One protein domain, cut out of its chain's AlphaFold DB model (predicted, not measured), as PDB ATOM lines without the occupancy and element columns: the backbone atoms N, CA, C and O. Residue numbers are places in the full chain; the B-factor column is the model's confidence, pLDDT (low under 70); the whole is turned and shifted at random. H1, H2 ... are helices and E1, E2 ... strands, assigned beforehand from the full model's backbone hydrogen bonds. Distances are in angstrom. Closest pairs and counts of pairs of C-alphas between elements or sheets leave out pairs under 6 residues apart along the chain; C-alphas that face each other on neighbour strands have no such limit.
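What this domain is: This is residues 11 to 69 of the 69 residues of an uncharacterized protein of Rhodococcus sp. SMB37 (UniProt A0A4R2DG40). A small antiparallel sheet of four strands forms a wall, its two long strands E4 and E2 side by side and the short strands E1 and E3 at its edges, with helix H1 packed slantwise over one face. The short helix H2 only grazes the sheet near H1, and the link of the E2-E3 hairpin, residues 39 to 46, reaches to one end of the longest axis. The 59 printed residues hold two named helices and four named strands, in the order E1, H1, E2, E3, H2, E4 along the chain, and the sheet's order is E1, E4, E2, E3. The class is mixed, helices and strands; the whole is compact, with a radius of gyration of the C-alphas of 10.5 A, and rounded, spanning 31 by 22 by 17 A.

Where its parts are: In the sheet, E4 is residues 61 to 68, 19.7 A long, and its last C-alpha, 68, stands at (30.634, 3.172, -8.707). E2 is residues 32 to 38, also 19.7 A. E1, residues 11 to 13, spans 6.9 A from C-alpha 11 at (35.173, 2.772, -13.603), and E3, residues 47 to 49, spans 7.0 A. H1 is residues 16 to 26, 15.5 A, beginning at C-alpha 16 at (32.108, 17.405, -17.308). H2 is residues 53 to 58, 8.8 A.

How they stand to each other: The inner strands E4 and E2 are antiparallel at 160 degrees, with N 35 and O 65 at 2.8 A. E1 and E4 are antiparallel at 141 degrees, with N 66 and O 12 at 2.8 A. E2 and E3 form a hairpin, antiparallel at 141 degrees, with N 36 and O 48 at 2.9 A. The edge strands E1 and E3 are apart. The sheet is only just strongly twisted, its C-alphas lying up to 4.2 A off the best plane. H1 is on the sheet at a height over the sheet of 9.1 A, two layers with a helix on one face. It lies over E2 and only just over E4, on which 3 of its 11 C-alphas fall. On the local plane it stands at 35 degrees to E2, slantwise to the strands. The closest C-alphas of H1 and E2 are those of Ala 19 and Val 34, 6.5 A apart. H2 only grazes the sheet, with residues 55 to 56. H1 and H2 are close but not clearly touching, the closest C-alphas being those of Leu 20 and Pro 53, 6.3 A apart, at a steep tilt of 45 degrees, opposite ways. E1, H1, E2 and E3, H2, E4 are split strand-helix-strand units, two strands running the same way with another between them, each with a right-handed crossover. In H1 and H2 every O i to N i+4 pair is within hydrogen-bond range.

The domain as a whole: The two C-alphas farthest apart are those of Glu 25 and Asp 42, 31.6 A. The printed part has no cut, and no link is long. Mean pLDDT of the printed part is 85.9; residues 26 to 30 and residue 69 are under 70.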
ATOM      1  N   GLU A  11      34.645   1.511 -13.084       86.44
ATOM      2  CA  GLU A  11      35.173   2.772 -13.603       86.44
ATOM      3  C   GLU A  11      34.471   3.113 -14.919       86.44
ATOM      4  O   GLU A  11      34.447   2.301 -15.842       86.44
ATOM      5  N   ARG A  12      33.921   4.325 -15.020       89.06
ATOM      6  CA  ARG A  12      33.292   4.810 -16.253       89.06
ATOM      7  C   ARG A  12      33.742   6.223 -16.566       89.06
ATOM      8  O   ARG A  12      33.597   7.121 -15.738       89.06
ATOM      9  N   ASP A  13      34.241   6.425 -17.781       91.56
ATOM     10  CA  ASP A  13      34.526   7.760 -18.299       91.56
ATOM     11  C   ASP A  13      33.236   8.556 -18.470       91.56
ATOM     12  O   ASP A  13      32.238   8.054 -18.992       91.56
ATOM     13  N   ILE A  14      33.273   9.807 -18.028       91.25
ATOM     14  CA  ILE A  14      32.121  10.699 -18.054       91.25
ATOM     15  C   ILE A  14      32.515  12.103 -18.493       91.25
ATOM     16  O   ILE A  14      33.653  12.556 -18.359       91.25
ATOM     17  N   THR A  15      31.535  12.826 -19.011       91.00
ATOM     18  CA  THR A  15      31.695  14.228 -19.371       91.00
ATOM     19  C   THR A  15      31.705  15.133 -18.144       91.00
ATOM     20  O   THR A  15      31.251  14.787 -17.049       91.00
ATOM     21  N   LYS A  16      32.164  16.373 -18.345       88.25
ATOM     22  CA  LYS A  16      32.108  17.405 -17.308       88.25
ATOM     23  C   LYS A  16      30.681  17.651 -16.798       88.25
ATOM     24  O   LYS A  16      30.492  17.861 -15.606       88.25
ATOM     25  N   ASN A  17      29.689  17.598 -17.684       90.06
ATOM     26  CA  ASN A  17      28.294  17.823 -17.314       90.06
ATOM     27  C   ASN A  17      27.736  16.663 -16.481       90.06
ATOM     28  O   ASN A  17      27.101  16.912 -15.464       90.06
ATOM     29  N   GLU A  18      28.033  15.415 -16.854       89.44
ATOM     30  CA  GLU A  18      27.654  14.239 -16.057       89.44
ATOM     31  C   GLU A  18      28.263  14.285 -14.651       89.44
ATOM     32  O   GLU A  18      27.567  14.036 -13.670       89.44
ATOM     33  N   ALA A  19      29.536  14.670 -14.533       88.50
ATOM     34  CA  ALA A  19      30.187  14.842 -13.234       88.50
ATOM     35  C   ALA A  19      29.464  15.875 -12.366       88.50
ATOM     36  O   ALA A  19      29.241  15.628 -11.183       88.50
ATOM     37  N   LEU A  20      29.077  17.020 -12.941       88.31
ATOM     38  CA  LEU A  20      28.336  18.054 -12.217       88.31
ATOM     39  C   LEU A  20      26.976  17.547 -11.727       88.31
ATOM     40  O   LEU A  20      26.632  17.814 -10.576       88.31
ATOM     41  N   SER A  21      26.245  16.791 -12.553       88.62
ATOM     42  CA  SER A  21      24.977  16.174 -12.148       88.62
ATOM     43  C   SER A  21      25.169  15.198 -10.988       88.62
ATOM     44  O   SER A  21      24.507  15.328  -9.964       88.62
ATOM     45  N   ILE A  22      26.149  14.295 -11.079       85.69
ATOM     46  CA  ILE A  22      26.438  13.300 -10.030       85.69
ATOM     47  C   ILE A  22      26.833  13.978  -8.712       85.69
ATOM     48  O   ILE A  22      26.400  13.575  -7.633       85.69
ATOM     49  N   ILE A  23      27.650  15.029  -8.784       85.31
ATOM     50  CA  ILE A  23      28.061  15.806  -7.611       85.31
ATOM     51  C   ILE A  23      26.856  16.509  -6.971       85.31
ATOM     52  O   ILE A  23      26.764  16.538  -5.742       85.31
ATOM     53  N   ALA A  24      25.945  17.060  -7.779       83.94
ATOM     54  CA  ALA A  24      24.735  17.723  -7.298       83.94
ATOM     55  C   ALA A  24      23.741  16.741  -6.653       83.94
ATOM     56  O   ALA A  24      23.116  17.084  -5.652       83.94
ATOM     57  N   GLU A  25      23.626  15.527  -7.193       79.69
ATOM     58  CA  GLU A  25      22.693  14.498  -6.719       79.69
ATOM     59  C   GLU A  25      23.198  13.755  -5.472       79.69
ATOM     60  O   GLU A  25      22.420  13.483  -4.557       79.69
ATOM     61  N   HIS A  26      24.497  13.442  -5.401       69.88
ATOM     62  CA  HIS A  26      25.048  12.528  -4.387       69.88
ATOM     63  C   HIS A  26      26.059  13.159  -3.417       69.88
ATOM     64  O   HIS A  26      26.572  12.475  -2.527       69.88
ATOM     65  N   GLY A  27      26.386  14.447  -3.566       63.00
ATOM     66  CA  GLY A  27      27.231  15.171  -2.609       63.00
ATOM     67  C   GLY A  27      28.673  14.653  -2.482       63.00
ATOM     68  O   GLY A  27      29.283  14.791  -1.425       63.00
ATOM     69  N   GLY A  28      29.228  14.028  -3.527       55.44
ATOM     70  CA  GLY A  28      30.651  13.650  -3.618       55.44
ATOM     71  C   GLY A  28      31.139  12.529  -2.681       55.44
ATOM     72  O   GLY A  28      32.310  12.151  -2.767       55.44
ATOM     73  N   TYR A  29      30.280  11.983  -1.811       57.91
ATOM     74  CA  TYR A  29      30.625  10.941  -0.824       57.91
ATOM     75  C   TYR A  29      29.689   9.714  -0.843       57.91
ATOM     76  O   TYR A  29      29.718   8.910   0.088       57.91
ATOM     77  N   GLY A  30      28.881   9.553  -1.895       64.94
ATOM     78  CA  GLY A  30      27.999   8.396  -2.083       64.94
ATOM     79  C   GLY A  30      28.700   7.134  -2.612       64.94
ATOM     80  O   GLY A  30      29.931   7.023  -2.604       64.94
ATOM     81  N   SER A  31      27.895   6.183  -3.098       74.75
ATOM     82  CA  SER A  31      28.344   4.989  -3.837       74.75
ATOM     83  C   SER A  31      29.046   5.338  -5.153       74.75
ATOM     84  O   SER A  31      29.905   4.586  -5.603       74.75
ATOM     85  N   THR A  32      28.749   6.511  -5.718       81.50
ATOM     86  CA  THR A  32      29.383   7.039  -6.931       81.50
ATOM     87  C   THR A  32      30.349   8.161  -6.576       81.50
ATOM     88  O   THR A  32      29.955   9.213  -6.065       81.50
ATOM     89  N   ARG A  33      31.637   7.948  -6.854       86.69
ATOM     90  CA  ARG A  33      32.704   8.927  -6.615       86.69
ATOM     91  C   ARG A  33      33.241   9.446  -7.934       86.69
ATOM     92  O   ARG A  33      33.559   8.656  -8.812       86.69
ATOM     93  N   VAL A  34      33.388  10.762  -8.044       89.50
ATOM     94  CA  VAL A  34      33.921  11.413  -9.245       89.50
ATOM     95  C   VAL A  34      35.405  11.716  -9.058       89.50
ATOM     96  O   VAL A  34      35.814  12.273  -8.036       89.50
ATOM     97  N   TYR A  35      36.204  11.386 -10.064       90.56
ATOM     98  CA  TYR A  35      37.638  11.640 -10.118       90.56
ATOM     99  C   TYR A  35      38.009  12.355 -11.416       90.56
ATOM    100  O   TYR A  35      37.359  12.191 -12.448       90.56
ATOM    101  N   GLY A  36      39.072  13.152 -11.365       91.88
ATOM    102  CA  GLY A  36      39.637  13.820 -12.530       91.88
ATOM    103  C   GLY A  36      41.155  13.725 -12.557       91.88
ATOM    104  O   GLY A  36      41.800  13.739 -11.509       91.88
ATOM    105  N   VAL A  37      41.720  13.647 -13.758       93.50
ATOM    106  CA  VAL A  37      43.166  13.731 -14.000       93.50
ATOM    107  C   VAL A  37      43.506  15.158 -14.396       93.50
ATOM    108  O   VAL A  37      42.948  15.671 -15.366       93.50
ATOM    109  N   ILE A  38      44.395  15.816 -13.656       93.06
ATOM    110  CA  ILE A  38      44.784  17.204 -13.937       93.06
ATOM    111  C   ILE A  38      45.522  17.271 -15.283       93.06
ATOM    112  O   ILE A  38      46.456  16.511 -15.531       93.06
ATOM    113  N   ALA A  39      45.100  18.188 -16.155       92.06
ATOM    114  CA  ALA A  39      45.624  18.328 -17.512       92.06
ATOM    115  C   ALA A  39      46.934  19.122 -17.591       92.06
ATOM    116  O   ALA A  39      47.735  18.885 -18.490       92.06
ATOM    117  N   VAL A  40      47.119  20.109 -16.710       89.38
ATOM    118  CA  VAL A  40      48.149  21.151 -16.859       89.38
ATOM    119  C   VAL A  40      48.726  21.585 -15.511       89.38
ATOM    120  O   VAL A  40      48.075  21.441 -14.476       89.38
ATOM    121  N   GLY A  41      49.926  22.167 -15.549       88.00
ATOM    122  CA  GLY A  41      50.658  22.650 -14.375       88.00
ATOM    123  C   GLY A  41      51.552  21.582 -13.741       88.00
ATOM    124  O   GLY A  41      51.667  20.471 -14.254       88.00
ATOM    125  N   ASP A  42      52.168  21.918 -12.609       91.50
ATOM    126  CA  ASP A  42      53.136  21.047 -11.917       91.50
ATOM    127  C   ASP A  42      52.517  19.736 -11.407       91.50
ATOM    128  O   ASP A  42      53.210  18.747 -11.178       91.50
ATOM    129  N   THR A  43      51.192  19.713 -11.250       88.62
ATOM    130  CA  THR A  43      50.411  18.549 -10.821       88.62
ATOM    131  C   THR A  43      49.750  17.808 -11.987       88.62
ATOM    132  O   THR A  43      48.851  16.997 -11.763       88.62
ATOM    133  N   ALA A  44      50.135  18.085 -13.239       91.56
ATOM    134  CA  ALA A  44      49.595  17.378 -14.399       91.56
ATOM    135  C   ALA A  44      49.791  15.855 -14.268       91.56
ATOM    136  O   ALA A  44      50.837  15.375 -13.834       91.56
ATOM    137  N   GLY A  45      48.760  15.087 -14.621       89.69
ATOM    138  CA  GLY A  45      48.731  13.631 -14.463       89.69
ATOM    139  C   GLY A  45      48.307  13.140 -13.075       89.69
ATOM    140  O   GLY A  45      48.033  11.950 -12.919       89.69
ATOM    141  N   GLN A  46      48.185  14.020 -12.075       93.06
ATOM    142  CA  GLN A  46      47.655  13.630 -10.768       93.06
ATOM    143  C   GLN A  46      46.143  13.390 -10.822       93.06
ATOM    144  O   GLN A  46      45.396  14.143 -11.449       93.06
ATOM    145  N   ILE A  47      45.701  12.343 -10.121       91.62
ATOM    146  CA  ILE A  47      44.288  12.015  -9.918       91.62
ATOM    147  C   ILE A  47      43.800  12.724  -8.658       91.62
ATOM    148  O   ILE A  47      44.373  12.553  -7.581       91.62
ATOM    149  N   VAL A  48      42.701  13.464  -8.772       90.50
ATOM    150  CA  VAL A  48      42.046  14.130  -7.642       90.50
ATOM    151  C   VAL A  48      40.565  13.775  -7.592       90.50
ATOM    152  O   VAL A  48      39.909  13.614  -8.620       90.50
ATOM    153  N   GLY A  49      40.027  13.638  -6.381       89.69
ATOM    154  CA  GLY A  49      38.591  13.452  -6.180       89.69
ATOM    155  C   GLY A  49      37.851  14.776  -6.350       89.69
ATOM    156  O   GLY A  49      38.191  15.758  -5.690       89.69
ATOM    157  N   ILE A  50      36.827  14.798  -7.200       89.38
ATOM    158  CA  ILE A  50      36.005  15.982  -7.455       89.38
ATOM    159  C   ILE A  50      34.755  15.885  -6.582       89.38
ATOM    160  O   ILE A  50      33.844  15.106  -6.845       89.38
ATOM    161  N   LYS A  51      34.729  16.675  -5.508       86.75
ATOM    162  CA  LYS A  51      33.686  16.582  -4.472       86.75
ATOM    163  C   LYS A  51      32.615  17.661  -4.580       86.75
ATOM    164  O   LYS A  51      31.590  17.581  -3.917       86.75
ATOM    165  N   SER A  52      32.879  18.692  -5.372       86.38
ATOM    166  CA  SER A  52      31.992  19.834  -5.542       86.38
ATOM    167  C   SER A  52      32.236  20.513  -6.893       86.38
ATOM    168  O   SER A  52      33.326  20.372  -7.465       86.38
ATOM    169  N   PRO A  53      31.275  21.311  -7.395       85.69
ATOM    170  CA  PRO A  53      31.476  22.105  -8.604       85.69
ATOM    171  C   PRO A  53      32.669  23.070  -8.491       85.69
ATOM    172  O   PRO A  53      33.348  23.328  -9.481       85.69
ATOM    173  N   GLN A  54      32.980  23.565  -7.286       86.56
ATOM    174  CA  GLN A  54      34.124  24.455  -7.060       86.56
ATOM    175  C   GLN A  54      35.465  23.738  -7.263       86.56
ATOM    176  O   GLN A  54      36.348  24.288  -7.914       86.56
ATOM    177  N   ASN A  55      35.625  22.501  -6.771       84.56
ATOM    178  CA  ASN A  55      36.815  21.683  -7.068       84.56
ATOM    179  C   ASN A  55      36.958  21.435  -8.568       84.56
ATOM    180  O   ASN A  55      38.064  21.429  -9.100       84.56
ATOM    181  N   MET A  56      35.827  21.277  -9.252       84.75
ATOM    182  CA  MET A  56      35.818  21.063 -10.687       84.75
ATOM    183  C   MET A  56      36.225  22.304 -11.493       84.75
ATOM    184  O   MET A  56      36.768  22.186 -12.588       84.75
ATOM    185  N   ALA A  57      35.934  23.495 -10.974       87.50
ATOM    186  CA  ALA A  57      36.331  24.760 -11.583       87.50
ATOM    187  C   ALA A  57      37.783  25.151 -11.256       87.50
ATOM    188  O   ALA A  57      38.377  25.926 -12.000       87.50
ATOM    189  N   ALA A  58      38.353  24.618 -10.169       86.25
ATOM    190  CA  ALA A  58      39.704  24.945  -9.712       86.25
ATOM    191  C   ALA A  58      40.819  24.360 -10.596       86.25
ATOM    192  O   ALA A  58      41.934  24.879 -10.598       86.25
ATOM    193  N   HIS A  59      40.532  23.296 -11.349       86.81
ATOM    194  CA  HIS A  59      41.519  22.602 -12.172       86.81
ATOM    195  C   HIS A  59      40.985  22.343 -13.583       86.81
ATOM    196  O   HIS A  59      39.793  22.110 -13.787       86.81
ATOM    197  N   ALA A  60      41.883  22.341 -14.567       89.50
ATOM    198  CA  ALA A  60      41.587  21.796 -15.885       89.50
ATOM    199  C   ALA A  60      41.870  20.288 -15.874       89.50
ATOM    200  O   ALA A  60      42.951  19.870 -15.456       89.50
ATOM    201  N   PHE A  61      40.915  19.481 -16.339       90.94
ATOM    202  CA  PHE A  61      41.020  18.021 -16.348       90.94
ATOM    203  C   PHE A  61      41.169  17.480 -17.767       90.94
ATOM    204  O   PHE A  61      40.471  17.929 -18.675       90.94
ATOM    205  N   SER A  62      42.063  16.509 -17.947       92.75
ATOM    206  CA  SER A  62      42.271  15.799 -19.215       92.75
ATOM    207  C   SER A  62      41.352  14.587 -19.345       92.75
ATOM    208  O   SER A  62      41.006  14.184 -20.451       92.75
ATOM    209  N   ARG A  63      40.936  14.023 -18.208       92.31
ATOM    210  CA  ARG A  63      40.010  12.896 -18.102       92.31
ATOM    211  C   ARG A  63      39.176  13.057 -16.841       92.31
ATOM    212  O   ARG A  63      39.708  13.474 -15.811       92.31
ATOM    213  N   ILE A  64      37.893  12.722 -16.920       92.06
ATOM    214  CA  ILE A  64      36.981  12.668 -15.776       92.06
ATOM    215  C   ILE A  64      36.290  11.311 -15.827       92.06
ATOM    216  O   ILE A  64      35.825  10.888 -16.884       92.06
ATOM    217  N   TYR A  65      36.247  10.626 -14.694       91.69
ATOM    218  CA  TYR A  65      35.633   9.314 -14.584       91.69
ATOM    219  C   TYR A  65      34.954   9.163 -13.230       91.69
ATOM    220  O   TYR A  65      35.279   9.858 -12.261       91.69
ATOM    221  N   VAL A  66      33.992   8.255 -13.167       89.88
ATOM    222  CA  VAL A  66      33.377   7.832 -11.915       89.88
ATOM    223  C   VAL A  66      33.839   6.448 -11.529       89.88
ATOM    224  O   VAL A  66      34.164   5.636 -12.387       89.88
ATOM    225  N   ILE A  67      33.837   6.200 -10.228       87.12
ATOM    226  CA  ILE A  67      33.933   4.869  -9.653       87.12
ATOM    227  C   ILE A  67      32.636   4.624  -8.886       87.12
ATOM    228  O   ILE A  67      32.348   5.332  -7.915       87.12
ATOM    229  N   GLU A  68      31.868   3.642  -9.341       82.88
ATOM    230  CA  GLU A  68      30.634   3.172  -8.707       82.88
ATOM    231  C   GLU A  68      30.952   1.925  -7.881       82.88
ATOM    232  O   GLU A  68      31.554   0.995  -8.412       82.88
ATOM    233  N   ARG A  69      30.602   1.932  -6.591       68.75
ATOM    234  CA  ARG A  69      30.745   0.800  -5.662       68.75
ATOM    235  C   ARG A  69      29.424   0.117  -5.360       68.75
ATOM    236  O   ARG A  69      28.416   0.850  -5.242       68.75
TER     237      ARG A  69